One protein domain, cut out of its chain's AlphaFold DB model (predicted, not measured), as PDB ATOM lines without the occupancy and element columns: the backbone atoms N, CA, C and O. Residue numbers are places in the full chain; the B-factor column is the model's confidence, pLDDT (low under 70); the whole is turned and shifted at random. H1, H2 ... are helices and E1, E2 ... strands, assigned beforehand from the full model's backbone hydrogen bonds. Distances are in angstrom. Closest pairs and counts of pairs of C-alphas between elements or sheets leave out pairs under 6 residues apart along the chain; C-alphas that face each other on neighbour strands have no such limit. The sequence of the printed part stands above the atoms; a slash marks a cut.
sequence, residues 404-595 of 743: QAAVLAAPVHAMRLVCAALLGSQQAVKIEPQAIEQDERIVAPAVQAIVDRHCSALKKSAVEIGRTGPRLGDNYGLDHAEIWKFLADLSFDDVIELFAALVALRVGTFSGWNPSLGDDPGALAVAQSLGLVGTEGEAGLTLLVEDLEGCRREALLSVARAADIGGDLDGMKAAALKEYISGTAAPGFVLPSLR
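This is residues 404 to 595 of the 743 residues of the protein "ParB/RepB/Spo0J family partition protein" of Clostridiaceae bacterium (UniProt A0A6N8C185). The model is a long two-lobed shape: in the larger lobe H5 is the core, with H1, H2 and H3 packed on it, the strand hairpin E1 E2 close to H3, and H4 at the far end; the smaller lobe, at the other end of the long axis, has H7 and H8 side by side. Between the lobes lie H6, which touches no helix, and the long links on either side of it, residues 505 to 520 and residues 530 to 552. The printed part has 192 residues, with eight named helices and two named strands in the order H1 H2 H3 E1 E2 H4 H5 H6 H7 H8; the strands make one antiparallel sheet, order E1 - E2. The class is mostly helix, though under half of the residues are in named elements. The whole is loose, with a radius of gyration of the C-alphas of 20.5 A, and spans 68 by 33 by 30 A, a rod in outline.

The sheet is the hairpin of E1, residues 463 to 466, and E2, residues 469 to 472, antiparallel neighbours at 139 degrees between their directions. N 464 and O 471 are within hydrogen-bond range at 2.7 A, and N 471 and O 464 at 2.8 A. The closest C-alphas of E1 and H3, residues 445 to 458, are those of Val 463 and Cys 455, 7.0 A apart. H3 touches H5, residues 492 to 504, at a steep tilt of 59 degrees, opposite ways; the C-alphas of Val 447 and Ala 501 come closest, 5.2 A apart. H5 and H1, residues 404 to 408, are the two hubs, touching three helices each. They touch each other, with the C-alphas of Gln 404 and Ala 504 closest at 4.8 A. H1 touches H3 through residues 446 to 447 of H3 alone, with the C-alphas of Ala 405 and Ala 446 closest at 6.7 A. H2, residues 411 to 422, touches H5 at a steep tilt of 57 degrees, the same way; the C-alphas of Pro 411 and Ala 500 are the closest, 5.2 A apart. H1 and H2 only just touch, only at the corner, with 3 pairs of C-alphas within 8 A; the closest are those of Val 407 and Ala 414, 5.9 A apart. H4, residues 480 to 489, is close to H5 but not clearly touching, with the C-alphas of Leu 487 and Val 495 closest at 6.9 A. H6, residues 521 to 529, touches no helix and is only just apart from H2, at 8.2 A. H7, residues 553 to 562, touches H8, residues 574 to 584, at a shallow tilt of 13 degrees, the same way; the C-alphas of Arg 553 and Ala 574 are the closest, 5.7 A apart. Every O i to N i+4 pair is within hydrogen-bond range in H1, H2, H4, H5, H6, H7 and H8; in H3 it is 8 of 10.

E1 begins at C-alpha 463, (34.335, 2.640, -62.258), and measures 8.9 A; E2 measures 10.1 A. H3 is the longest helix, 20.4 A from first to last C-alpha, followed by H5 with 18.2 A, H2 with 16.7 A and H8 with 15.2 A. H4 and H7 are 14.3 A each, H6 is 12.3 A and H1 is 6.1 A. H1 begins at C-alpha 404, (34.824, 1.775, -46.173), and H8 ends at C-alpha 584, (50.542, -16.845, -29.896).

The two C-alphas farthest apart are those of Ala 481 and Asp 568, 68.3 A. The printed part has no cut. The links H2 to H3, H5 to H6, H6 to H7 and H7 to H8 are long. The mean pLDDT of the printed part is 71.7, and 65 residues are under 70: residues 419 to 441, 456 to 482 and 508 to 522.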
ATOM      1  N   GLN A 404      35.652   1.858 -44.968       87.62
ATOM      2  CA  GLN A 404      34.824   1.775 -46.173       87.62
ATOM      3  C   GLN A 404      33.724   0.721 -46.032       87.62
ATOM      4  O   GLN A 404      32.573   0.992 -46.377       87.62
ATOM      5  N   ALA A 405      34.055  -0.451 -45.482       89.81
ATOM      6  CA  ALA A 405      33.081  -1.498 -45.199       89.81
ATOM      7  C   ALA A 405      32.028  -1.042 -44.173       89.81
ATOM      8  O   ALA A 405      30.834  -1.258 -44.378       89.81
ATOM      9  N   ALA A 406      32.447  -0.350 -43.108       89.56
ATOM     10  CA  ALA A 406      31.537   0.163 -42.086       89.56
ATOM     11  C   ALA A 406      30.599   1.262 -42.617       89.56
ATOM     12  O   ALA A 406      29.407   1.260 -42.312       89.56
ATOM     13  N   VAL A 407      31.104   2.179 -43.450       87.81
ATOM     14  CA  VAL A 407      30.283   3.223 -44.092       87.81
ATOM     15  C   VAL A 407      29.288   2.616 -45.075       87.81
ATOM     16  O   VAL A 407      28.128   3.024 -45.094       87.81
ATOM     17  N   LEU A 408      29.714   1.620 -45.855       90.88
ATOM     18  CA  LEU A 408      28.832   0.888 -46.757       90.88
ATOM     19  C   LEU A 408      27.676   0.218 -45.999       90.88
ATOM     20  O   LEU A 408      26.530   0.296 -46.432       90.88
ATOM     21  N   ALA A 409      27.970  -0.398 -44.851       90.69
ATOM     22  CA  ALA A 409      26.976  -1.054 -44.005       90.69
ATOM     23  C   ALA A 409      26.033  -0.071 -43.280       90.69
ATOM     24  O   ALA A 409      25.033  -0.499 -42.701       90.69
ATOM     25  N   ALA A 410      26.319   1.236 -43.307       89.31
ATOM     26  CA  ALA A 410      25.558   2.248 -42.583       89.31
ATOM     27  C   ALA A 410      25.195   3.462 -43.472       89.31
ATOM     28  O   ALA A 410      25.774   4.543 -43.314       89.31
ATOM     29  N   PRO A 411      24.174   3.355 -44.349       85.94
ATOM     30  CA  PRO A 411      23.815   4.410 -45.309       85.94
ATOM     31  C   PRO A 411      23.507   5.782 -44.690       85.94
ATOM     32  O   PRO A 411      23.801   6.820 -45.280       85.94
ATOM     33  N   VAL A 412      22.982   5.818 -43.460       84.94
ATOM     34  CA  VAL A 412      22.763   7.072 -42.714       84.94
ATOM     35  C   VAL A 412      24.084   7.800 -42.437       84.94
ATOM     36  O   VAL A 412      24.144   9.028 -42.507       84.94
ATOM     37  N   HIS A 413      25.164   7.067 -42.157       84.44
ATOM     38  CA  HIS A 413      26.491   7.657 -41.988       84.44
ATOM     39  C   HIS A 413      27.039   8.152 -43.326       84.44
ATOM     40  O   HIS A 413      27.572   9.257 -43.373       84.44
ATOM     41  N   ALA A 414      26.811   7.428 -44.426       82.81
ATOM     42  CA  ALA A 414      27.133   7.921 -45.764       82.81
ATOM     43  C   ALA A 414      26.426   9.260 -46.076       82.81
ATOM     44  O   ALA A 414      27.060  10.198 -46.560       82.81
ATOM     45  N   MET A 415      25.146   9.407 -45.714       80.31
ATOM     46  CA  MET A 415      24.410  10.672 -45.870       80.31
ATOM     47  C   MET A 415      24.994  11.796 -45.012       80.31
ATOM     48  O   MET A 415      25.213  12.898 -45.509       80.31
ATOM     49  N   ARG A 416      25.298  11.522 -43.736       80.38
ATOM     50  CA  ARG A 416      25.926  12.503 -42.829       80.38
ATOM     51  C   ARG A 416      27.265  12.997 -43.365       80.38
ATOM     52  O   ARG A 416      27.548  14.188 -43.273       80.38
ATOM     53  N   LEU A 417      28.055  12.101 -43.952       72.00
ATOM     54  CA  LEU A 417      29.317  12.452 -44.594       72.00
ATOM     55  C   LEU A 417      29.084  13.390 -45.787       72.00
ATOM     56  O   LEU A 417      29.741  14.424 -45.878       72.00
ATOM     57  N   VAL A 418      28.104  13.106 -46.651       72.12
ATOM     58  CA  VAL A 418      27.741  14.008 -47.761       72.12
ATOM     59  C   VAL A 418      27.266  15.371 -47.256       72.12
ATOM     60  O   VAL A 418      27.720  16.392 -47.768       72.12
ATOM     61  N   CYS A 419      26.432  15.423 -46.215       69.50
ATOM     62  CA  CYS A 419      26.030  16.687 -45.596       69.50
ATOM     63  C   CYS A 419      27.239  17.464 -45.056       69.50
ATOM     64  O   CYS A 419      27.356  18.661 -45.302       69.50
ATOM     65  N   ALA A 420      28.168  16.790 -44.372       66.50
ATOM     66  CA  ALA A 420      29.392  17.415 -43.877       66.50
ATOM     67  C   ALA A 420      30.236  18.008 -45.019       66.50
ATOM     68  O   ALA A 420      30.762  19.114 -44.885       66.50
ATOM     69  N   ALA A 421      30.313  17.318 -46.160       60.53
ATOM     70  CA  ALA A 421      31.003  17.812 -47.346       60.53
ATOM     71  C   ALA A 421      30.326  19.043 -47.957       60.53
ATOM     72  O   ALA A 421      31.005  20.022 -48.268       60.53
ATOM     73  N   LEU A 422      28.995  19.020 -48.086       57.47
ATOM     74  CA  LEU A 422      28.208  20.147 -48.596       57.47
ATOM     75  C   LEU A 422      28.301  21.380 -47.685       57.47
ATOM     76  O   LEU A 422      28.295  22.504 -48.176       57.47
ATOM     77  N   LEU A 423      28.459  21.176 -46.374       57.22
ATOM     78  CA  LEU A 423      28.691  22.234 -45.382       57.22
ATOM     79  C   LEU A 423      30.142  22.755 -45.362       57.22
ATOM     80  O   LEU A 423      30.481  23.606 -44.541       57.22
ATOM     81  N   GLY A 424      31.021  22.256 -46.237       49.25
ATOM     82  CA  GLY A 424      32.406  22.718 -46.346       49.25
ATOM     83  C   GLY A 424      33.385  22.059 -45.366       49.25
ATOM     84  O   GLY A 424      34.549  22.468 -45.291       49.25
ATOM     85  N   SER A 425      32.975  21.006 -44.646       56.22
ATOM     86  CA  SER A 425      33.875  20.173 -43.834       56.22
ATOM     87  C   SER A 425      34.626  19.175 -44.721       56.22
ATOM     88  O   SER A 425      34.419  17.965 -44.693       56.22
ATOM     89  N   GLN A 426      35.511  19.707 -45.559       48.34
ATOM     90  CA  GLN A 426      36.212  18.941 -46.595       48.34
ATOM     91  C   GLN A 426      37.366  18.067 -46.069       48.34
ATOM     92  O   GLN A 426      37.937  17.284 -46.823       48.34
ATOM     93  N   GLN A 427      37.740  18.216 -44.791       43.41
ATOM     94  CA  GLN A 427      38.929  17.579 -44.203       43.41
ATOM     95  C   GLN A 427      38.625  16.405 -43.263       43.41
ATOM     96  O   GLN A 427      39.517  15.599 -43.039       43.41
ATOM     97  N   ALA A 428      37.396  16.278 -42.748       40.91
ATOM     98  CA  ALA A 428      37.073  15.262 -41.740       40.91
ATOM     99  C   ALA A 428      37.002  13.839 -42.325       40.91
ATOM    100  O   ALA A 428      37.420  12.879 -41.690       40.91
ATOM    101  N   VAL A 429      36.491  13.708 -43.552       47.62
ATOM    102  CA  VAL A 429      36.501  12.492 -44.377       47.62
ATOM    103  C   VAL A 429      36.493  12.979 -45.822       47.62
ATOM    104  O   VAL A 429      35.591  13.721 -46.201       47.62
ATOM    105  N   LYS A 430      37.524  12.662 -46.608       50.50
ATOM    106  CA  LYS A 430      37.836  13.344 -47.879       50.50
ATOM    107  C   LYS A 430      36.767  13.155 -48.974       50.50
ATOM    108  O   LYS A 430      36.960  12.420 -49.933       50.50
ATOM    109  N   ILE A 431      35.678  13.917 -48.927       45.81
ATOM    110  CA  ILE A 431      34.733  14.085 -50.042       45.81
ATOM    111  C   ILE A 431      35.245  15.239 -50.912       45.81
ATOM    112  O   ILE A 431      34.592  16.260 -51.093       45.81
ATOM    113  N   GLU A 432      36.470  15.098 -51.426       38.47
ATOM    114  CA  GLU A 432      37.010  16.016 -52.425       38.47
ATOM    115  C   GLU A 432      37.788  15.309 -53.546       38.47
ATOM    116  O   GLU A 432      38.548  14.363 -53.309       38.47
ATOM    117  N   PRO A 433      37.669  15.838 -54.775       36.56
ATOM    118  CA  PRO A 433      38.375  15.402 -55.966       36.56
ATOM    119  C   PRO A 433      39.836  15.904 -56.041       36.56
ATOM    120  O   PRO A 433      40.193  16.600 -56.990       36.56
ATOM    121  N   GLN A 434      40.704  15.590 -55.075       36.75
ATOM    122  CA  GLN A 434      42.148  15.870 -55.213       36.75
ATOM    123  C   GLN A 434      42.974  14.599 -55.365       36.75
ATOM    124  O   GLN A 434      42.766  13.629 -54.633       36.75
ATOM    125  N   ALA A 435      43.938  14.664 -56.294       37.56
ATOM    126  CA  ALA A 435      44.805  13.583 -56.748       37.56
ATOM    127  C   ALA A 435      45.301  12.704 -55.592       37.56
ATOM    128  O   ALA A 435      46.219  13.063 -54.866       37.56
ATOM    129  N   ILE A 436      44.650  11.553 -55.451       43.34
ATOM    130  CA  ILE A 436      45.100  10.429 -54.639       43.34
ATOM    131  C   ILE A 436      46.375   9.907 -55.320       43.34
ATOM    132  O   ILE A 436      46.348   9.641 -56.532       43.34
ATOM    133  N   GLU A 437      47.496   9.822 -54.598       44.91
ATOM    134  CA  GLU A 437      48.692   9.152 -55.124       44.91
ATOM    135  C   GLU A 437      48.329   7.693 -55.462       44.91
ATOM    136  O   GLU A 437      47.448   7.105 -54.841       44.91
ATOM    137  N   GLN A 438      48.940   7.091 -56.490       44.09
ATOM    138  CA  GLN A 438      48.535   5.755 -56.974       44.09
ATOM    139  C   GLN A 438      48.507   4.680 -55.868       44.09
ATOM    140  O   GLN A 438      47.680   3.774 -55.937       44.09
ATOM    141  N   ASP A 439      49.335   4.829 -54.831       41.84
ATOM    142  CA  ASP A 439      49.478   3.889 -53.714       41.84
ATOM    143  C   ASP A 439      48.369   3.975 -52.640       41.84
ATOM    144  O   ASP A 439      48.330   3.126 -51.740       41.84
ATOM    145  N   GLU A 440      47.467   4.961 -52.744       50.28
ATOM    146  CA  GLU A 440      46.356   5.256 -51.819       50.28
ATOM    147  C   GLU A 440      44.967   4.874 -52.387       50.28
ATOM    148  O   GLU A 440      43.933   5.126 -51.767       50.28
ATOM    149  N   ARG A 441      44.912   4.259 -53.578       59.53
ATOM    150  CA  ARG A 441      43.666   3.821 -54.236       59.53
ATOM    151  C   ARG A 441      43.189   2.483 -53.679       59.53
ATOM    152  O   ARG A 441      43.413   1.436 -54.281       59.53
ATOM    153  N   ILE A 442      42.562   2.524 -52.514       71.44
ATOM    154  CA  ILE A 442      42.119   1.325 -51.801       71.44
ATOM    155  C   ILE A 442      40.606   1.258 -51.870       71.44
ATOM    156  O   ILE A 442      39.924   2.229 -51.542       71.44
ATOM    157  N   VAL A 443      40.103   0.111 -52.315       78.62
ATOM    158  CA  VAL A 443      38.675  -0.170 -52.384       78.62
ATOM    159  C   VAL A 443      38.409  -1.455 -51.633       78.62
ATOM    160  O   VAL A 443      38.947  -2.502 -51.991       78.62
ATOM    161  N   ALA A 444      37.570  -1.374 -50.607       85.69
ATOM    162  CA  ALA A 444      37.086  -2.548 -49.911       85.69
ATOM    163  C   ALA A 444      36.367  -3.480 -50.905       85.69
ATOM    164  O   ALA A 444      35.518  -3.006 -51.668       85.69
ATOM    165  N   PRO A 445      36.628  -4.801 -50.890       87.44
ATOM    166  CA  PRO A 445      36.024  -5.745 -51.831       87.44
ATOM    167  C   PRO A 445      34.492  -5.670 -51.884       87.44
ATOM    168  O   PRO A 445      33.908  -5.751 -52.962       87.44
ATOM    169  N   ALA A 446      33.840  -5.447 -50.737       87.75
ATOM    170  CA  ALA A 446      32.388  -5.276 -50.657       87.75
ATOM    171  C   ALA A 446      31.896  -4.021 -51.401       87.75
ATOM    172  O   ALA A 446      30.882  -4.067 -52.091       87.75
ATOM    173  N   VAL A 447      32.641  -2.914 -51.312       86.19
ATOM    174  CA  VAL A 447      32.335  -1.669 -52.030       86.19
ATOM    175  C   VAL A 447      32.543  -1.862 -53.530       86.19
ATOM    176  O   VAL A 447      31.667  -1.503 -54.315       86.19
ATOM    177  N   GLN A 448      33.659  -2.480 -53.933       83.69
ATOM    178  CA  GLN A 448      33.947  -2.757 -55.343       83.69
ATOM    179  C   GLN A 448      32.868  -3.649 -55.971       83.69
ATOM    180  O   GLN A 448      32.389  -3.346 -57.058       83.69
ATOM    181  N   ALA A 449      32.429  -4.699 -55.272       87.19
ATOM    182  CA  ALA A 449      31.412  -5.622 -55.773       87.19
ATOM    183  C   ALA A 449      30.068  -4.930 -56.069       87.19
ATOM    184  O   ALA A 449      29.437  -5.219 -57.084       87.19
ATOM    185  N   ILE A 450      29.638  -4.003 -55.209       85.88
ATOM    186  CA  ILE A 450      28.390  -3.241 -55.390       85.88
ATOM    187  C   ILE A 450      28.514  -2.281 -56.571       85.88
ATOM    188  O   ILE A 450      27.607  -2.179 -57.397       85.88
ATOM    189  N   VAL A 451      29.660  -1.610 -56.674       81.50
ATOM    190  CA  VAL A 451      29.957  -0.685 -57.766       81.50
ATOM    191  C   VAL A 451      29.999  -1.430 -59.099       81.50
ATOM    192  O   VAL A 451      29.337  -1.013 -60.044       81.50
ATOM    193  N   ASP A 452      30.692  -2.565 -59.179       80.94
ATOM    194  CA  ASP A 452      30.756  -3.383 -60.392       80.94
ATOM    195  C   ASP A 452      29.375  -3.924 -60.782       80.94
ATOM    196  O   ASP A 452      28.996  -3.880 -61.957       80.94
ATOM    197  N   ARG A 453      28.585  -4.385 -59.802       84.00
ATOM    198  CA  ARG A 453      27.226  -4.892 -60.032       84.00
ATOM    199  C   ARG A 453      26.323  -3.837 -60.667       84.00
ATOM    200  O   ARG A 453      25.661  -4.136 -61.655       84.00
ATOM    201  N   HIS A 454      26.305  -2.622 -60.122       80.25
ATOM    202  CA  HIS A 454      25.387  -1.572 -60.572       80.25
ATOM    203  C   HIS A 454      25.914  -0.811 -61.794       80.25
ATOM    204  O   HIS A 454      25.162  -0.501 -62.713       80.25
ATOM    205  N   CYS A 455      27.217  -0.540 -61.859       72.12
ATOM    206  CA  CYS A 455      27.795   0.304 -62.905       72.12
ATOM    207  C   CYS A 455      28.187  -0.449 -64.186       72.12
ATOM    208  O   CYS A 455      28.342   0.191 -65.227       72.12
ATOM    209  N   SER A 456      28.294  -1.784 -64.170       67.38
ATOM    210  CA  SER A 456      28.554  -2.584 -65.383       67.38
ATOM    211  C   SER A 456      27.454  -2.453 -66.452       67.38
ATOM    212  O   SER A 456      27.730  -2.584 -67.647       67.38
ATOM    213  N   ALA A 457      26.222  -2.119 -66.048       62.34
ATOM    214  CA  ALA A 457      25.088  -1.881 -66.942       62.34
ATOM    215  C   ALA A 457      25.253  -0.637 -67.841       62.34
ATOM    216  O   ALA A 457      24.639  -0.559 -68.906       62.34
ATOM    217  N   LEU A 458      26.124   0.309 -67.468       62.56
ATOM    218  CA  LEU A 458      26.344   1.574 -68.183       62.56
ATOM    219  C   LEU A 458      27.249   1.438 -69.430       62.56
ATOM    220  O   LEU A 458      27.678   2.445 -69.990       62.56
ATOM    221  N   LYS A 459      27.518   0.204 -69.900       54.97
ATOM    222  CA  LYS A 459      28.251  -0.133 -71.147       54.97
ATOM    223  C   LYS A 459      29.591   0.596 -71.341       54.97
ATOM    224  O   LYS A 459      30.056   0.756 -72.469       54.97
ATOM    225  N   LYS A 460      30.240   1.004 -70.256       53.38
ATOM    226  CA  LYS A 460      31.582   1.585 -70.253       53.38
ATOM    227  C   LYS A 460      32.401   0.896 -69.173       53.38
ATOM    228  O   LYS A 460      31.846   0.390 -68.199       53.38
ATOM    229  N   SER A 461      33.703   0.812 -69.421       49.59
ATOM    230  CA  SER A 461      34.722   0.218 -68.558       49.59
ATOM    231  C   SER A 461      34.489   0.590 -67.090       49.59
ATOM    232  O   SER A 461      34.020   1.695 -66.817       49.59
ATOM    233  N   ALA A 462      34.804  -0.349 -66.191       52.06
ATOM    234  CA  ALA A 462      34.691  -0.277 -64.732       52.06
ATOM    235  C   ALA A 462      34.812   1.137 -64.130       52.06
ATOM    236  O   ALA A 462      35.527   1.991 -64.649       52.06
ATOM    237  N   VAL A 463      34.159   1.378 -62.989       55.00
ATOM    238  CA  VAL A 463      34.335   2.640 -62.258       55.00
ATOM    239  C   VAL A 463      35.812   2.818 -61.907       55.00
ATOM    240  O   VAL A 463      36.375   2.093 -61.091       55.00
ATOM    241  N   GLU A 464      36.444   3.801 -62.534       54.09
ATOM    242  CA  GLU A 464      37.822   4.181 -62.293       54.09
ATOM    243  C   GLU A 464      37.882   5.237 -61.192       54.09
ATOM    244  O   GLU A 464      37.184   6.252 -61.226       54.09
ATOM    245  N   ILE A 465      38.786   5.064 -60.229       50.31
ATOM    246  CA  ILE A 465      39.090   6.113 -59.252       50.31
ATOM    247  C   ILE A 465      40.062   7.105 -59.901       50.31
ATOM    248  O   ILE A 465      41.287   6.945 -59.873       50.31
ATOM    249  N   GLY A 466      39.491   8.127 -60.538       46.25
ATOM    250  CA  GLY A 466      40.223   9.226 -61.155       46.25
ATOM    251  C   GLY A 466      40.698  10.266 -60.137       46.25
ATOM    252  O   GLY A 466      40.349  10.238 -58.958       46.25
ATOM    253  N   ARG A 467      41.463  11.266 -60.605       41.56
ATOM    254  CA  ARG A 467      41.925  12.390 -59.760       41.56
ATOM    255  C   ARG A 467      40.784  13.147 -59.077       41.56
ATOM    256  O   ARG A 467      41.039  13.787 -58.066       41.56
ATOM    257  N   THR A 468      39.566  13.067 -59.621       41.06
ATOM    258  CA  THR A 468      38.387  13.739 -59.074       41.06
ATOM    259  C   THR A 468      37.353  12.805 -58.433       41.06
ATOM    260  O   THR A 468      36.170  13.138 -58.394       41.06
ATOM    261  N   GLY A 469      37.776  11.625 -57.979       49.91
ATOM    262  CA  GLY A 469      36.889  10.600 -57.428       49.91
ATOM    263  C   GLY A 469      36.462   9.545 -58.458       49.91
ATOM    264  O   GLY A 469      36.997   9.530 -59.571       49.91
ATOM    265  N   PRO A 470      35.530   8.648 -58.084       52.53
ATOM    266  CA  PRO A 470      35.057   7.590 -58.965       52.53
ATOM    267  C   PRO A 470      34.367   8.171 -60.198       52.53
ATOM    268  O   PRO A 470      33.485   9.025 -60.093       52.53
ATOM    269  N   ARG A 471      34.801   7.710 -61.367       56.19
ATOM    270  CA  ARG A 471      34.279   8.057 -62.687       56.19
ATOM    271  C   ARG A 471      33.995   6.761 -63.433       56.19
ATOM    272  O   ARG A 471      34.751   5.809 -63.308       56.19
ATOM    273  N   LEU A 472      32.942   6.728 -64.235       55.72
ATOM    274  CA  LEU A 472      32.792   5.664 -65.231       55.72
ATOM    275  C   LEU A 472      33.842   5.903 -66.326       55.72
ATOM    276  O   LEU A 472      34.053   7.057 -66.709       55.72
ATOM    277  N   GLY A 473      34.535   4.846 -66.758       45.16
ATOM    278  CA  GLY A 473      35.660   4.940 -67.689       45.16
ATOM    279  C   GLY A 473      35.339   5.670 -69.004       45.16
ATOM    280  O   GLY A 473      34.207   5.651 -69.489       45.16
ATOM    281  N   ASP A 474      36.385   6.285 -69.563       44.06
ATOM    282  CA  ASP A 474      36.493   7.063 -70.810       44.06
ATOM    283  C   ASP A 474      35.777   8.435 -70.870       44.06
ATOM    284  O   ASP A 474      34.711   8.621 -71.455       44.06
ATOM    285  N   ASN A 475      36.471   9.426 -70.289       43.28
ATOM    286  CA  ASN A 475      36.586  10.843 -70.682       43.28
ATOM    287  C   ASN A 475      35.331  11.597 -71.178       43.28
ATOM    288  O   ASN A 475      34.928  11.483 -72.329       43.28
ATOM    289  N   TYR A 476      34.832  12.511 -70.331       44.88
ATOM    290  CA  TYR A 476      34.001  13.697 -70.647       44.88
ATOM    291  C   TYR A 476      32.706  13.500 -71.469       44.88
ATOM    292  O   TYR A 476      32.047  14.486 -71.785       44.88
ATOM    293  N   GLY A 477      32.302  12.265 -71.776       49.12
ATOM    294  CA  GLY A 477      31.159  11.958 -72.646       49.12
ATOM    295  C   GLY A 477      30.051  11.149 -71.974       49.12
ATOM    296  O   GLY A 477      29.516  10.232 -72.596       49.12
ATOM    297  N   LEU A 478      29.759  11.400 -70.696       53.12
ATOM    298  CA  LEU A 478      28.575  10.827 -70.051       53.12
ATOM    299  C   LEU A 478      27.411  11.801 -70.219       53.12
ATOM    300  O   LEU A 478      27.484  12.933 -69.744       53.12
ATOM    301  N   ASP A 479      26.356  11.363 -70.900       61.81
ATOM    302  CA  ASP A 479      25.115  12.120 -70.979       61.81
ATOM    303  C   ASP A 479      24.441  12.106 -69.598       61.81
ATOM    304  O   ASP A 479      24.112  11.049 -69.051       61.81
ATOM    305  N   HIS A 480      24.244  13.289 -69.010       61.47
ATOM    306  CA  HIS A 480      23.556  13.426 -67.726       61.47
ATOM    307  C   HIS A 480      22.140  12.828 -67.771       61.47
ATOM    308  O   HIS A 480      21.666  12.331 -66.750       61.47
ATOM    309  N   ALA A 481      21.487  12.821 -68.939       66.12
ATOM    310  CA  ALA A 481      20.179  12.201 -69.119       66.12
ATOM    311  C   ALA A 481      20.242  10.666 -69.041       66.12
ATOM    312  O   ALA A 481      19.345  10.049 -68.467       66.12
ATOM    313  N   GLU A 482      21.304  10.040 -69.557       68.44
ATOM    314  CA  GLU A 482      21.506   8.587 -69.464       68.44
ATOM    315  C   GLU A 482      21.792   8.149 -68.025       68.44
ATOM    316  O   GLU A 482      21.230   7.155 -67.565       68.44
ATOM    317  N   ILE A 483      22.603   8.917 -67.288       71.06
ATOM    318  CA  ILE A 483      22.855   8.670 -65.860       71.06
ATOM    319  C   ILE A 483      21.562   8.819 -65.058       71.06
ATOM    320  O   ILE A 483      21.250   7.960 -64.236       71.06
ATOM    321  N   TRP A 484      20.805   9.895 -65.294       76.25
ATOM    322  CA  TRP A 484      19.539  10.120 -64.603       76.25
ATOM    323  C   TRP A 484      18.549   8.985 -64.860       76.25
ATOM    324  O   TRP A 484      17.940   8.480 -63.924       76.25
ATOM    325  N   LYS A 485      18.428   8.542 -66.116       78.19
ATOM    326  CA  LYS A 485      17.562   7.421 -66.479       78.19
ATOM    327  C   LYS A 485      17.988   6.123 -65.795       78.19
ATOM    328  O   LYS A 485      17.145   5.445 -65.228       78.19
ATOM    329  N   PHE A 486      19.284   5.814 -65.795       80.81
ATOM    330  CA  PHE A 486      19.813   4.657 -65.077       80.81
ATOM    331  C   PHE A 486      19.450   4.691 -63.587       80.81
ATOM    332  O   PHE A 486      18.951   3.700 -63.068       80.81
ATOM    333  N   LEU A 487      19.646   5.829 -62.912       80.31
ATOM    334  CA  LEU A 487      19.293   5.975 -61.497       80.31
ATOM    335  C   LEU A 487      17.780   5.887 -61.259       80.31
ATOM    336  O   LEU A 487      17.363   5.334 -60.248       80.31
ATOM    337  N   ALA A 488      16.969   6.410 -62.180       83.44
ATOM    338  CA  ALA A 488      15.511   6.342 -62.106       83.44
ATOM    339  C   ALA A 488      14.963   4.917 -62.305       83.44
ATOM    340  O   ALA A 488      13.879   4.614 -61.812       83.44
ATOM    341  N   ASP A 489      15.704   4.055 -63.007       85.94
ATOM    342  CA  ASP A 489      15.345   2.653 -63.239       85.94
ATOM    343  C   ASP A 489      15.734   1.733 -62.055       85.94
ATOM    344  O   ASP A 489      15.294   0.582 -62.003       85.94
ATOM    345  N   LEU A 490      16.545   2.212 -61.100       84.31
ATOM    346  CA  LEU A 490      16.936   1.461 -59.901       84.31
ATOM    347  C   LEU A 490      15.839   1.477 -58.826       84.31
ATOM    348  O   LEU A 490      15.083   2.439 -58.683       84.31
ATOM    349  N   SER A 491      15.784   0.416 -58.013       91.44
ATOM    350  CA  SER A 491      14.943   0.413 -56.813       91.44
ATOM    351  C   SER A 491      15.493   1.372 -55.751       91.44
ATOM    352  O   SER A 491      16.677   1.709 -55.755       91.44
ATOM    353  N   PHE A 492      14.651   1.793 -54.803       86.75
ATOM    354  CA  PHE A 492      15.094   2.641 -53.690       86.75
ATOM    355  C   PHE A 492      16.273   2.017 -52.925       86.75
ATOM    356  O   PHE A 492      17.257   2.703 -52.653       86.75
ATOM    357  N   ASP A 493      16.204   0.716 -52.641       89.44
ATOM    358  CA  ASP A 493      17.255   0.002 -51.913       89.44
ATOM    359  C   ASP A 493      18.561  -0.050 -52.720       89.44
ATOM    360  O   ASP A 493      19.629   0.221 -52.170       89.44
ATOM    361  N   ASP A 494      18.479  -0.286 -54.035       87.62
ATOM    362  CA  ASP A 494      19.646  -0.268 -54.926       87.62
ATOM    363  C   ASP A 494      20.281   1.127 -55.014       87.62
ATOM    364  O   ASP A 494      21.506   1.255 -55.034       87.62
ATOM    365  N   VAL A 495      19.467   2.191 -55.029       85.19
ATOM    366  CA  VAL A 495      19.955   3.580 -55.022       85.19
ATOM    367  C   VAL A 495      20.675   3.896 -53.715       85.19
ATOM    368  O   VAL A 495      21.746   4.500 -53.745       85.19
ATOM    369  N   ILE A 496      20.120   3.492 -52.570       86.50
ATOM    370  CA  ILE A 496      20.722   3.728 -51.251       86.50
ATOM    371  C   ILE A 496      22.026   2.945 -51.089       86.50
ATOM    372  O   ILE A 496      23.014   3.479 -50.580       86.50
ATOM    373  N   GLU A 497      22.051   1.700 -51.546       88.88
ATOM    374  CA  GLU A 497      23.228   0.843 -51.502       88.88
ATOM    375  C   GLU A 497      24.339   1.360 -52.433       88.88
ATOM    376  O   GLU A 497      25.492   1.496 -52.011       88.88
ATOM    377  N   LEU A 498      23.998   1.740 -53.671       85.19
ATOM    378  CA  LEU A 498      24.932   2.373 -54.603       85.19
ATOM    379  C   LEU A 498      25.435   3.715 -54.057       85.19
ATOM    380  O   LEU A 498      26.627   4.006 -54.139       85.19
ATOM    381  N   PHE A 499      24.557   4.524 -53.461       84.50
ATOM    382  CA  PHE A 499      24.932   5.772 -52.800       84.50
ATOM    383  C   PHE A 499      25.952   5.523 -51.684       84.50
ATOM    384  O   PHE A 499      27.011   6.152 -51.675       84.50
ATOM    385  N   ALA A 500      25.680   4.576 -50.783       86.88
ATOM    386  CA  ALA A 500      26.584   4.230 -49.692       86.88
ATOM    387  C   ALA A 500      27.940   3.736 -50.217       86.88
ATOM    388  O   ALA A 500      28.979   4.178 -49.725       86.88
ATOM    389  N   ALA A 501      27.951   2.906 -51.265       86.06
ATOM    390  CA  ALA A 501      29.175   2.445 -51.915       86.06
ATOM    391  C   ALA A 501      29.973   3.598 -52.549       86.06
ATOM    392  O   ALA A 501      31.181   3.712 -52.341       86.06
ATOM    393  N   LEU A 502      29.313   4.506 -53.273       80.81
ATOM    394  CA  LEU A 502      29.960   5.671 -53.883       80.81
ATOM    395  C   LEU A 502      30.511   6.651 -52.838       80.81
ATOM    396  O   LEU A 502      31.541   7.287 -53.080       80.81
ATOM    397  N   VAL A 503      29.847   6.796 -51.691       79.75
ATOM    398  CA  VAL A 503      30.368   7.581 -50.567       79.75
ATOM    399  C   VAL A 503      31.546   6.860 -49.919       79.75
ATOM    400  O   VAL A 503      32.577   7.493 -49.712       79.75
ATOM    401  N   ALA A 504      31.452   5.548 -49.682       82.81
ATOM    402  CA  ALA A 504      32.538   4.737 -49.135       82.81
ATOM    403  C   ALA A 504      33.809   4.820 -49.998       82.81
ATOM    404  O   ALA A 504      34.888   5.027 -49.457       82.81
ATOM    405  N   LEU A 505      33.701   4.817 -51.333       75.56
ATOM    406  CA  LEU A 505      34.842   5.042 -52.242       75.56
ATOM    407  C   LEU A 505      35.602   6.358 -51.999       75.56
ATOM    408  O   LEU A 505      36.742   6.507 -52.436       75.56
ATOM    409  N   ARG A 506      34.965   7.339 -51.352       70.69
ATOM    410  CA  ARG A 506      35.545   8.651 -51.024       70.69
ATOM    411  C   ARG A 506      36.060   8.718 -49.585       70.69
ATOM    412  O   ARG A 506      36.653   9.713 -49.185       70.69
ATOM    413  N   VAL A 507      35.871   7.665 -48.799       73.06
ATOM    414  CA  VAL A 507      36.391   7.583 -47.440       73.06
ATOM    415  C   VAL A 507      37.852   7.146 -47.506       73.06
ATOM    416  O   VAL A 507      38.163   6.001 -47.831       73.06
ATOM    417  N   GLY A 508      38.749   8.083 -47.204       64.69
ATOM    418  CA  GLY A 508      40.177   7.843 -47.030       64.69
ATOM    419  C   GLY A 508      40.669   8.585 -45.794       64.69
ATOM    420  O   GLY A 508      40.375   9.766 -45.618       64.69
ATOM    421  N   THR A 509      41.406   7.904 -44.924       52.94
ATOM    422  CA  THR A 509      41.761   8.418 -43.592       52.94
ATOM    423  C   THR A 509      43.065   9.235 -43.543       52.94
ATOM    424  O   THR A 509      43.535   9.541 -42.453       52.94
ATOM    425  N   PHE A 510      43.686   9.614 -44.673       51.78
ATOM    426  CA  PHE A 510      45.141   9.890 -44.658       51.78
ATOM    427  C   PHE A 510      45.673  11.177 -45.284       51.78
ATOM    428  O   PHE A 510      46.885  11.316 -45.399       51.78
ATOM    429  N   SER A 511      44.855  12.198 -45.555       43.12
ATOM    430  CA  SER A 511      45.434  13.502 -45.953       43.12
ATOM    431  C   SER A 511      46.183  14.250 -44.826       43.12
ATOM    432  O   SER A 511      46.679  15.353 -45.051       43.12
ATOM    433  N   GLY A 512      46.296  13.659 -43.629       44.81
ATOM    434  CA  GLY A 512      46.927  14.286 -42.465       44.81
ATOM    435  C   GLY A 512      47.521  13.340 -41.420       44.81
ATOM    436  O   GLY A 512      47.817  13.809 -40.324       44.81
ATOM    437  N   TRP A 513      47.705  12.043 -41.713       45.66
ATOM    438  CA  TRP A 513      48.318  11.149 -40.724       45.66
ATOM    439  C   TRP A 513      49.768  11.532 -40.460       45.66
ATOM    440  O   TRP A 513      50.567  11.741 -41.375       45.66
ATOM    441  N   ASN A 514      50.089  11.607 -39.174       46.66
ATOM    442  CA  ASN A 514      51.418  11.884 -38.679       46.66
ATOM    443  C   ASN A 514      51.799  10.749 -37.712       46.66
ATOM    444  O   ASN A 514      51.054  10.524 -36.753       46.66
ATOM    445  N   PRO A 515      52.956  10.081 -37.901       49.28
ATOM    446  CA  PRO A 515      53.443   9.032 -37.001       49.28
ATOM    447  C   PRO A 515      53.430   9.424 -35.516       49.28
ATOM    448  O   PRO A 515      53.299   8.567 -34.649       49.28
ATOM    449  N   SER A 516      53.548  10.724 -35.226       41.56
ATOM    450  CA  SER A 516      53.549  11.289 -33.876       41.56
ATOM    451  C   SER A 516      52.176  11.741 -33.357       41.56
ATOM    452  O   SER A 516      52.017  11.817 -32.145       41.56
ATOM    453  N   LEU A 517      51.209  12.076 -34.227       44.25
ATOM    454  CA  LEU A 517      49.908  12.654 -33.820       44.25
ATOM    455  C   LEU A 517      48.719  11.695 -33.993       44.25
ATOM    456  O   LEU A 517      47.640  11.988 -33.498       44.25
ATOM    457  N   GLY A 518      48.898  10.559 -34.673       58.81
ATOM    458  CA  GLY A 518      47.815   9.604 -34.910       58.81
ATOM    459  C   GLY A 518      46.924   9.968 -36.103       58.81
ATOM    460  O   GLY A 518      47.366  10.621 -37.053       58.81
ATOM    461  N   ASP A 519      45.693   9.452 -36.091       64.50
ATOM    462  CA  ASP A 519      44.705   9.657 -37.158       64.50
ATOM    463  C   ASP A 519      44.043  11.045 -37.079       64.50
ATOM    464  O   ASP A 519      44.053  11.699 -36.038       64.50
ATOM    465  N   ASP A 520      43.445  11.493 -38.187       64.25
ATOM    466  CA  ASP A 520      42.717  12.765 -38.239       64.25
ATOM    467  C   ASP A 520      41.533  12.790 -37.240       64.25
ATOM    468  O   ASP A 520      40.774  11.816 -37.178       64.25
ATOM    469  N   PRO A 521      41.313  13.887 -36.483       65.88
ATOM    470  CA  PRO A 521      40.220  13.974 -35.510       65.88
ATOM    471  C   PRO A 521      38.818  13.783 -36.103       65.88
ATOM    472  O   PRO A 521      37.938  13.231 -35.444       65.88
ATOM    473  N   GLY A 522      38.587  14.221 -37.344       67.81
ATOM    474  CA  GLY A 522      37.322  14.015 -38.042       67.81
ATOM    475  C   GLY A 522      37.126  12.554 -38.437       67.81
ATOM    476  O   GLY A 522      36.050  11.995 -38.217       67.81
ATOM    477  N   ALA A 523      38.183  11.905 -38.925       70.12
ATOM    478  CA  ALA A 523      38.167  10.473 -39.205       70.12
ATOM    479  C   ALA A 523      37.917   9.649 -37.933       70.12
ATOM    480  O   ALA A 523      37.136   8.699 -37.965       70.12
ATOM    481  N   LEU A 524      38.524  10.043 -36.809       72.75
ATOM    482  CA  LEU A 524      38.318   9.408 -35.510       72.75
ATOM    483  C   LEU A 524      36.871   9.558 -35.024       72.75
ATOM    484  O   LEU A 524      36.272   8.574 -34.598       72.75
ATOM    485  N   ALA A 525      36.279  10.749 -35.148       72.62
ATOM    486  CA  ALA A 525      34.880  10.980 -34.787       72.62
ATOM    487  C   ALA A 525      33.920  10.106 -35.614       72.62
ATOM    488  O   ALA A 525      32.950   9.558 -35.089       72.62
ATOM    489  N   VAL A 526      34.210   9.924 -36.905       76.44
ATOM    490  CA  VAL A 526      33.417   9.047 -37.773       76.44
ATOM    491  C   VAL A 526      33.621   7.581 -37.398       76.44
ATOM    492  O   VAL A 526      32.634   6.860 -37.255       76.44
ATOM    493  N   ALA A 527      34.861   7.149 -37.159       80.19
ATOM    494  CA  ALA A 527      35.171   5.782 -36.745       80.19
ATOM    495  C   ALA A 527      34.489   5.440 -35.411       80.19
ATOM    496  O   ALA A 527      33.912   4.366 -35.263       80.19
ATOM    497  N   GLN A 528      34.466   6.387 -34.471       81.75
ATOM    498  CA  GLN A 528      33.738   6.266 -33.212       81.75
ATOM    499  C   GLN A 528      32.225   6.160 -33.440       81.75
ATOM    500  O   GLN A 528      31.580   5.304 -32.841       81.75
ATOM    501  N   SER A 529      31.651   6.978 -34.330       79.88
ATOM    502  CA  SER A 529      30.213   6.926 -34.649       79.88
ATOM    503  C   SER A 529      29.785   5.607 -35.305       79.88
ATOM    504  O   SER A 529      28.656   5.161 -35.121       79.88
ATOM    505  N   LEU A 530      30.711   4.969 -36.024       84.06
ATOM    506  CA  LEU A 530      30.549   3.655 -36.644       84.06
ATOM    507  C   LEU A 530      30.884   2.500 -35.689       84.06
ATOM    508  O   LEU A 530      30.796   1.344 -36.087       84.06
ATOM    509  N   GLY A 531      31.272   2.799 -34.445       82.88
ATOM    510  CA  GLY A 531      31.604   1.793 -33.442       82.88
ATOM    511  C   GLY A 531      32.891   1.025 -33.730       82.88
ATOM    512  O   GLY A 531      33.002  -0.093 -33.252       82.88
ATOM    513  N   LEU A 532      33.835   1.587 -34.493       83.69
ATOM    514  CA  LEU A 532      35.122   0.957 -34.839       83.69
ATOM    515  C   LEU A 532      36.210   1.151 -33.773       83.69
ATOM    516  O   LEU A 532      37.231   0.469 -33.795       83.69
ATOM    517  N   VAL A 533      36.019   2.108 -32.864       81.19
ATOM    518  CA  VAL A 533      36.960   2.404 -31.777       81.19
ATOM    519  C   VAL A 533      36.675   1.475 -30.598       81.19
ATOM    520  O   VAL A 533      35.557   1.459 -30.084       81.19
ATOM    521  N   GLY A 534      37.681   0.720 -30.156       74.56
ATOM    522  CA  GLY A 534      37.559  -0.275 -29.083       74.56
ATOM    523  C   GLY A 534      37.045  -1.652 -29.528       74.56
ATOM    524  O   GLY A 534      37.004  -2.573 -28.713       74.56
ATOM    525  N   THR A 535      36.680  -1.809 -30.802       77.38
ATOM    526  CA  THR A 535      36.216  -3.063 -31.429       77.38
ATOM    527  C   THR A 535      37.103  -3.455 -32.617       77.38
ATOM    528  O   THR A 535      36.710  -4.247 -33.471       77.38
ATOM    529  N   GLU A 536      38.329  -2.926 -32.694       83.00
ATOM    530  CA  GLU A 536      39.199  -3.048 -33.869       83.00
ATOM    531  C   GLU A 536      39.461  -4.515 -34.268       83.00
ATOM    532  O   GLU A 536      39.598  -4.832 -35.449       83.00
ATOM    533  N   GLY A 537      39.477  -5.432 -33.295       77.12
ATOM    534  CA  GLY A 537      39.592  -6.868 -33.553       77.12
ATOM    535  C   GLY A 537      38.395  -7.461 -34.310       77.12
ATOM    536  O   GLY A 537      38.584  -8.304 -35.184       77.12
ATOM    537  N   GLU A 538      37.177  -6.992 -34.035       78.38
ATOM    538  CA  GLU A 538      35.951  -7.398 -34.739       78.38
ATOM    539  C   GLU A 538      35.852  -6.751 -36.128       78.38
ATOM    540  O   GLU A 538      35.313  -7.348 -37.057       78.38
ATOM    541  N   ALA A 539      36.464  -5.576 -36.303       78.31
ATOM    542  CA  ALA A 539      36.607  -4.893 -37.589       78.31
ATOM    543  C   ALA A 539      37.680  -5.516 -38.510       78.31
ATOM    544  O   ALA A 539      38.007  -4.952 -39.555       78.31
ATOM    545  N   GLY A 540      38.261  -6.661 -38.128       81.62
ATOM    546  CA  GLY A 540      39.265  -7.364 -38.925       81.62
ATOM    547  C   GLY A 540      40.648  -6.712 -38.904       81.62
ATOM    548  O   GLY A 540      41.445  -6.968 -39.806       81.62
ATOM    549  N   LEU A 541      40.960  -5.886 -37.896       85.56
ATOM    550  CA  LEU A 541      42.269  -5.237 -37.707       85.56
ATOM    551  C   LEU A 541      43.186  -6.015 -36.750       85.56
ATOM    552  O   LEU A 541      44.168  -5.475 -36.241       85.56
ATOM    553  N   THR A 542      42.884  -7.289 -36.501       87.88
ATOM    554  CA  THR A 542      43.735  -8.183 -35.707       87.88
ATOM    555  C   THR A 542      45.126  -8.331 -36.319       87.88
ATOM    556  O   THR A 542      45.313  -8.166 -37.529       87.88
ATOM    557  N   LEU A 543      46.109  -8.630 -35.465       86.50
ATOM    558  CA  LEU A 543      47.485  -8.866 -35.881       86.50
ATOM    559  C   LEU A 543      47.576 -10.097 -36.794       86.50
ATOM    560  O   LEU A 543      47.286 -11.216 -36.375       86.50
ATOM    561  N   LEU A 544      48.048  -9.879 -38.017       88.00
ATOM    562  CA  LEU A 544      48.338 -10.900 -39.016       88.00
ATOM    563  C   LEU A 544      49.852 -11.039 -39.227       88.00
ATOM    564  O   LEU A 544      50.650 -10.235 -38.737       88.00
ATOM    565  N   VAL A 545      50.274 -12.087 -39.936       86.56
ATOM    566  CA  VAL A 545      51.701 -12.311 -40.244       86.56
ATOM    567  C   VAL A 545      52.212 -11.238 -41.211       86.56
ATOM    568  O   VAL A 545      53.342 -10.762 -41.075       86.56
ATOM    569  N   GLU A 546      51.350 -10.807 -42.129       85.94
ATOM    570  CA  GLU A 546      51.576  -9.773 -43.138       85.94
ATOM    571  C   GLU A 546      51.916  -8.416 -42.502       85.94
ATOM    572  O   GLU A 546      52.783  -7.700 -43.001       85.94
ATOM    573  N   ASP A 547      51.334  -8.097 -41.338       83.31
ATOM    574  CA  ASP A 547      51.633  -6.857 -40.603       83.31
ATOM    575  C   ASP A 547      53.079  -6.800 -40.086       83.31
ATOM    576  O   ASP A 547      53.588  -5.733 -39.736       83.31
ATOM    577  N   LEU A 548      53.736  -7.961 -39.998       85.38
ATOM    578  CA  LEU A 548      55.094  -8.126 -39.494       85.38
ATOM    579  C   LEU A 548      56.106  -8.384 -40.627       85.38
ATOM    580  O   LEU A 548      57.300  -8.617 -40.380       85.38
ATOM    581  N   GLU A 549      55.667  -8.380 -41.886       84.06
ATOM    582  CA  GLU A 549      56.544  -8.548 -43.039       84.06
ATOM    583  C   GLU A 549      57.484  -7.356 -43.224       84.06
ATOM    584  O   GLU A 549      57.071  -6.211 -43.277       84.06
ATOM    585  N   GLY A 550      58.789  -7.622 -43.347       76.00
ATOM    586  CA  GLY A 550      59.803  -6.561 -43.398       76.00
ATOM    587  C   GLY A 550      60.221  -5.978 -42.039       76.00
ATOM    588  O   GLY A 550      61.206  -5.235 -41.997       76.00
ATOM    589  N   CYS A 551      59.568  -6.353 -40.930       79.12
ATOM    590  CA  CYS A 551      59.988  -5.949 -39.587       79.12
ATOM    591  C   CYS A 551      61.396  -6.459 -39.272       79.12
ATOM    592  O   CYS A 551      61.719  -7.641 -39.458       79.12
ATOM    593  N   ARG A 552      62.234  -5.572 -38.726       81.19
ATOM    594  CA  ARG A 552      63.522  -5.968 -38.147       81.19
ATOM    595  C   ARG A 552      63.283  -6.764 -36.867       81.19
ATOM    596  O   ARG A 552      62.280  -6.583 -36.184       81.19
ATOM    597  N   ARG A 553      64.248  -7.611 -36.506       80.81
ATOM    598  CA  ARG A 553      64.174  -8.458 -35.307       80.81
ATOM    599  C   ARG A 553      63.840  -7.669 -34.033       80.81
ATOM    600  O   ARG A 553      62.995  -8.103 -33.265       80.81
ATOM    601  N   GLU A 554      64.462  -6.511 -33.829       79.00
ATOM    602  CA  GLU A 554      64.217  -5.657 -32.656       79.00
ATOM    603  C   GLU A 554      62.758  -5.177 -32.572       79.00
ATOM    604  O   GLU A 554      62.171  -5.158 -31.493       79.00
ATOM    605  N   ALA A 555      62.144  -4.872 -33.718       74.88
ATOM    606  CA  ALA A 555      60.742  -4.478 -33.803       74.88
ATOM    607  C   ALA A 555      59.802  -5.646 -33.488       74.88
ATOM    608  O   ALA A 555      58.850  -5.477 -32.734       74.88
ATOM    609  N   LEU A 556      60.110  -6.848 -33.990       82.94
ATOM    610  CA  LEU A 556      59.358  -8.066 -33.668       82.94
ATOM    611  C   LEU A 556      59.392  -8.368 -32.167       82.94
ATOM    612  O   LEU A 556      58.363  -8.673 -31.577       82.94
ATOM    613  N   LEU A 557      60.550  -8.212 -31.522       82.81
ATOM    614  CA  LEU A 557      60.667  -8.371 -30.071       82.81
ATOM    615  C   LEU A 557      59.870  -7.300 -29.311       82.81
ATOM    616  O   LEU A 557      59.265  -7.602 -28.284       82.81
ATOM    617  N   SER A 558      59.819  -6.063 -29.816       79.56
ATOM    618  CA  SER A 558      58.960  -5.016 -29.248       79.56
ATOM    619  C   SER A 558      57.473  -5.354 -29.379       79.56
ATOM    620  O   SER A 558      56.714  -5.096 -28.448       79.56
ATOM    621  N   VAL A 559      57.055  -5.932 -30.510       80.44
ATOM    622  CA  VAL A 559      55.675  -6.390 -30.724       80.44
ATOM    623  C   VAL A 559      55.342  -7.554 -29.792       80.44
ATOM    624  O   VAL A 559      54.305  -7.509 -29.140       80.44
ATOM    625  N   ALA A 560      56.232  -8.543 -29.660       82.31
ATOM    626  CA  ALA A 560      56.049  -9.675 -28.749       82.31
ATOM    627  C   ALA A 560      55.837  -9.208 -27.302       82.31
ATOM    628  O   ALA A 560      54.898  -9.643 -26.645       82.31
ATOM    629  N   ARG A 561      56.646  -8.247 -26.833       81.31
ATOM    630  CA  ARG A 561      56.476  -7.632 -25.507       81.31
ATOM    631  C   ARG A 561      55.154  -6.879 -25.376       81.31
ATOM    632  O   ARG A 561      54.503  -6.979 -24.346       81.31
ATOM    633  N   ALA A 562      54.755  -6.123 -26.401       73.44
ATOM    634  CA  ALA A 562      53.489  -5.389 -26.392       73.44
ATOM    635  C   ALA A 562      52.259  -6.315 -26.405       73.44
ATOM    636  O   ALA A 562      51.202  -5.919 -25.921       73.44
ATOM    637  N   ALA A 563      52.406  -7.522 -26.952       79.38
ATOM    638  CA  ALA A 563      51.396  -8.575 -26.966       79.38
ATOM    639  C   ALA A 563      51.460  -9.508 -25.741       79.38
ATOM    640  O   ALA A 563      50.711 -10.479 -25.699       79.38
ATOM    641  N   ASP A 564      52.346  -9.229 -24.775       82.19
ATOM    642  CA  ASP A 564      52.609 -10.064 -23.592       82.19
ATOM    643  C   ASP A 564      52.978 -11.527 -23.930       82.19
ATOM    644  O   ASP A 564      52.647 -12.477 -23.223       82.19
ATOM    645  N   ILE A 565      53.679 -11.725 -25.052       83.81
ATOM    646  CA  ILE A 565      54.129 -13.038 -25.528       83.81
ATOM    647  C   ILE A 565      55.501 -13.349 -24.915       83.81
ATOM    648  O   ILE A 565      56.511 -12.732 -25.267       83.81
ATOM    649  N   GLY A 566      55.538 -14.319 -23.998       75.56
ATOM    650  CA  GLY A 566      56.763 -14.832 -23.371       75.56
ATOM    651  C   GLY A 566      57.423 -15.996 -24.128       75.56
ATOM    652  O   GLY A 566      56.885 -16.502 -25.108       75.56
ATOM    653  N   GLY A 567      58.595 -16.444 -23.658       77.31
ATOM    654  CA  GLY A 567      59.343 -17.589 -24.208       77.31
ATOM    655  C   GLY A 567      60.820 -17.285 -24.491       77.31
ATOM    656  O   GLY A 567      61.268 -16.149 -24.335       77.31
ATOM    657  N   ASP A 568      61.590 -18.294 -24.915       77.31
ATOM    658  CA  ASP A 568      62.967 -18.101 -25.403       77.31
ATOM    659  C   ASP A 568      62.949 -17.577 -26.849       77.31
ATOM    660  O   ASP A 568      63.006 -18.326 -27.828       77.31
ATOM    661  N   LEU A 569      62.800 -16.259 -26.977       81.69
ATOM    662  CA  LEU A 569      62.742 -15.555 -28.261       81.69
ATOM    663  C   LEU A 569      64.139 -15.177 -28.788       81.69
ATOM    664  O   LEU A 569      64.283 -14.792 -29.953       81.69
ATOM    665  N   ASP A 570      65.183 -15.293 -27.960       73.12
ATOM    666  CA  ASP A 570      66.543 -14.839 -28.272       73.12
ATOM    667  C   ASP A 570      67.258 -15.768 -29.272       73.12
ATOM    668  O   ASP A 570      68.099 -15.315 -30.054       73.12
ATOM    669  N   GLY A 571      66.839 -17.031 -29.383       75.56
ATOM    670  CA  GLY A 571      67.346 -17.978 -30.388       75.56
ATOM    671  C   GLY A 571      66.622 -17.975 -31.746       75.56
ATOM    672  O   GLY A 571      67.140 -18.515 -32.726       75.56
ATOM    673  N   MET A 572      65.431 -17.373 -31.850       84.12
ATOM    674  CA  MET A 572      64.564 -17.536 -33.029       84.12
ATOM    675  C   MET A 572      65.006 -16.683 -34.226       84.12
ATOM    676  O   MET A 572      65.419 -15.534 -34.078       84.12
ATOM    677  N   LYS A 573      64.897 -17.207 -35.453       85.06
ATOM    678  CA  LYS A 573      65.090 -16.405 -36.680       85.06
ATOM    679  C   LYS A 573      63.872 -15.509 -36.925       85.06
ATOM    680  O   LYS A 573      62.761 -15.874 -36.566       85.06
ATOM    681  N   ALA A 574      64.061 -14.379 -37.613       81.88
ATOM    682  CA  ALA A 574      63.000 -13.390 -37.837       81.88
ATOM    683  C   ALA A 574      61.734 -13.955 -38.514       81.88
ATOM    684  O   ALA A 574      60.648 -13.499 -38.197       81.88
ATOM    685  N   ALA A 575      61.850 -14.941 -39.413       82.75
ATOM    686  CA  ALA A 575      60.685 -15.594 -40.024       82.75
ATOM    687  C   ALA A 575      59.874 -16.410 -38.997       82.75
ATOM    688  O   ALA A 575      58.681 -16.181 -38.843       82.75
ATOM    689  N   ALA A 576      60.548 -17.266 -38.222       83.62
ATOM    690  CA  ALA A 576      59.922 -18.060 -37.162       83.62
ATOM    691  C   ALA A 576      59.338 -17.181 -36.044       83.62
ATOM    692  O   ALA A 576      58.299 -17.500 -35.481       83.62
ATOM    693  N   LEU A 577      59.981 -16.045 -35.749       86.50
ATOM    694  CA  LEU A 577      59.508 -15.097 -34.745       86.50
ATOM    695  C   LEU A 577      58.178 -14.440 -35.154       86.50
ATOM    696  O   LEU A 577      57.339 -14.213 -34.294       86.50
ATOM    697  N   LYS A 578      57.952 -14.170 -36.448       88.31
ATOM    698  CA  LYS A 578      56.674 -13.623 -36.944       88.31
ATOM    699  C   LYS A 578      55.540 -14.621 -36.785       88.31
ATOM    700  O   LYS A 578      54.522 -14.283 -36.198       88.31
ATOM    701  N   GLU A 579      55.747 -15.846 -37.262       87.00
ATOM    702  CA  GLU A 579      54.761 -16.926 -37.145       87.00
ATOM    703  C   GLU A 579      54.434 -17.215 -35.676       87.00
ATOM    704  O   GLU A 579      53.269 -17.364 -35.317       87.00
ATOM    705  N   TYR A 580      55.453 -17.212 -34.810       87.50
ATOM    706  CA  TYR A 580      55.274 -17.399 -33.376       87.50
ATOM    707  C   TYR A 580      54.464 -16.267 -32.735       87.50
ATOM    708  O   TYR A 580      53.536 -16.539 -31.976       87.50
ATOM    709  N   ILE A 581      54.773 -15.006 -33.058       86.50
ATOM    710  CA  ILE A 581      54.047 -13.840 -32.541       86.50
ATOM    711  C   ILE A 581      52.587 -13.867 -33.007       86.50
ATOM    712  O   ILE A 581      51.690 -13.791 -32.173       86.50
ATOM    713  N   SER A 582      52.332 -14.010 -34.308       85.50
ATOM    714  CA  SER A 582      50.966 -14.001 -34.846       85.50
ATOM    715  C   SER A 582      50.143 -15.206 -34.380       85.50
ATOM    716  O   SER A 582      48.940 -15.076 -34.187       85.50
ATOM    717  N   GLY A 583      50.772 -16.368 -34.161       83.38
ATOM    718  CA  GLY A 583      50.095 -17.573 -33.674       83.38
ATOM    719  C   GLY A 583      49.849 -17.611 -32.160       83.38
ATOM    720  O   GLY A 583      48.964 -18.335 -31.714       83.38
ATOM    721  N   THR A 584      50.623 -16.854 -31.374       86.69
ATOM    722  CA  THR A 584      50.542 -16.845 -29.896       86.69
ATOM    723  C   THR A 584      49.852 -15.594 -29.350       86.69
ATOM    724  O   THR A 584      49.428 -15.586 -28.196       86.69
ATOM    725  N   ALA A 585      49.727 -14.534 -30.151       84.44
ATOM    726  CA  ALA A 585      48.999 -13.334 -29.760       84.44
ATOM    727  C   ALA A 585      47.557 -13.674 -29.352       84.44
ATOM    728  O   ALA A 585      46.894 -14.504 -29.978       84.44
ATOM    729  N   ALA A 586      47.067 -13.020 -28.296       80.50
ATOM    730  CA  ALA A 586      45.702 -13.220 -27.831       80.50
ATOM    731  C   ALA A 586      44.688 -12.955 -28.968       80.50
ATOM    732  O   ALA A 586      44.880 -12.009 -29.743       80.50
ATOM    733  N   PRO A 587      43.593 -13.735 -29.065       77.06
ATOM    734  CA  PRO A 587      42.523 -13.457 -30.018       77.06
ATOM    735  C   PRO A 587      42.038 -12.011 -29.871       77.06
ATOM    736  O   PRO A 587      41.687 -11.584 -28.772       77.06
ATOM    737  N   GLY A 588      42.053 -11.246 -30.964       75.56
ATOM    738  CA  GLY A 588      41.680  -9.828 -30.939       75.56
ATOM    739  C   GLY A 588      42.821  -8.855 -30.619       75.56
ATOM    740  O   GLY A 588      42.570  -7.657 -30.531       75.56
ATOM    741  N   PHE A 589      44.071  -9.310 -30.464       82.69
ATOM    742  CA  PHE A 589      45.204  -8.396 -30.313       82.69
ATOM    743  C   PHE A 589      45.401  -7.550 -31.581       82.69
ATOM    744  O   PHE A 589      45.533  -8.076 -32.688       82.69
ATOM    745  N   VAL A 590      45.459  -6.229 -31.401       82.00
ATOM    746  CA  VAL A 590      45.604  -5.237 -32.475       82.00
ATOM    747  C   VAL A 590      46.847  -4.394 -32.217       82.00
ATOM    748  O   VAL A 590      46.998  -3.801 -31.135       82.00
ATOM    749  N   LEU A 591      47.719  -4.308 -33.228       77.81
ATOM    750  CA  LEU A 591      48.907  -3.459 -33.181       77.81
ATOM    751  C   LEU A 591      48.522  -1.992 -32.970       77.81
ATOM    752  O   LEU A 591      47.557  -1.532 -33.574       77.81
ATOM    753  N   PRO A 592      49.308  -1.208 -32.214       73.94
ATOM    754  CA  PRO A 592      49.038   0.217 -32.031       73.94
ATOM    755  C   PRO A 592      48.877   0.999 -33.344       73.94
ATOM    756  O   PRO A 592      48.043   1.889 -33.423       73.94
ATOM    757  N   SER A 593      49.626   0.640 -34.392       73.06
ATOM    758  CA  SER A 593      49.528   1.260 -35.722       73.06
ATOM    759  C   SER A 593      48.225   0.946 -36.468       73.06
ATOM    760  O   SER A 593      47.848   1.694 -37.370       73.06
ATOM    761  N   LEU A 594      47.548  -0.148 -36.104       78.75
ATOM    762  CA  LEU A 594      46.276  -0.590 -36.682       78.75
ATOM    763  C   LEU A 594      45.057  -0.040 -35.932       78.75
ATOM    764  O   LEU A 594      43.941  -0.227 -36.398       78.75
ATOM    765  N   ARG A 595      45.242   0.655 -34.803       78.81
ATOM    766  CA  ARG A 595      44.135   1.257 -34.046       78.81
ATOM    767  C   ARG A 595      43.689   2.579 -34.666       78.81
ATOM    768  O   ARG A 595      44.486   3.254 -35.332       78.81
TER     769      ARG A 595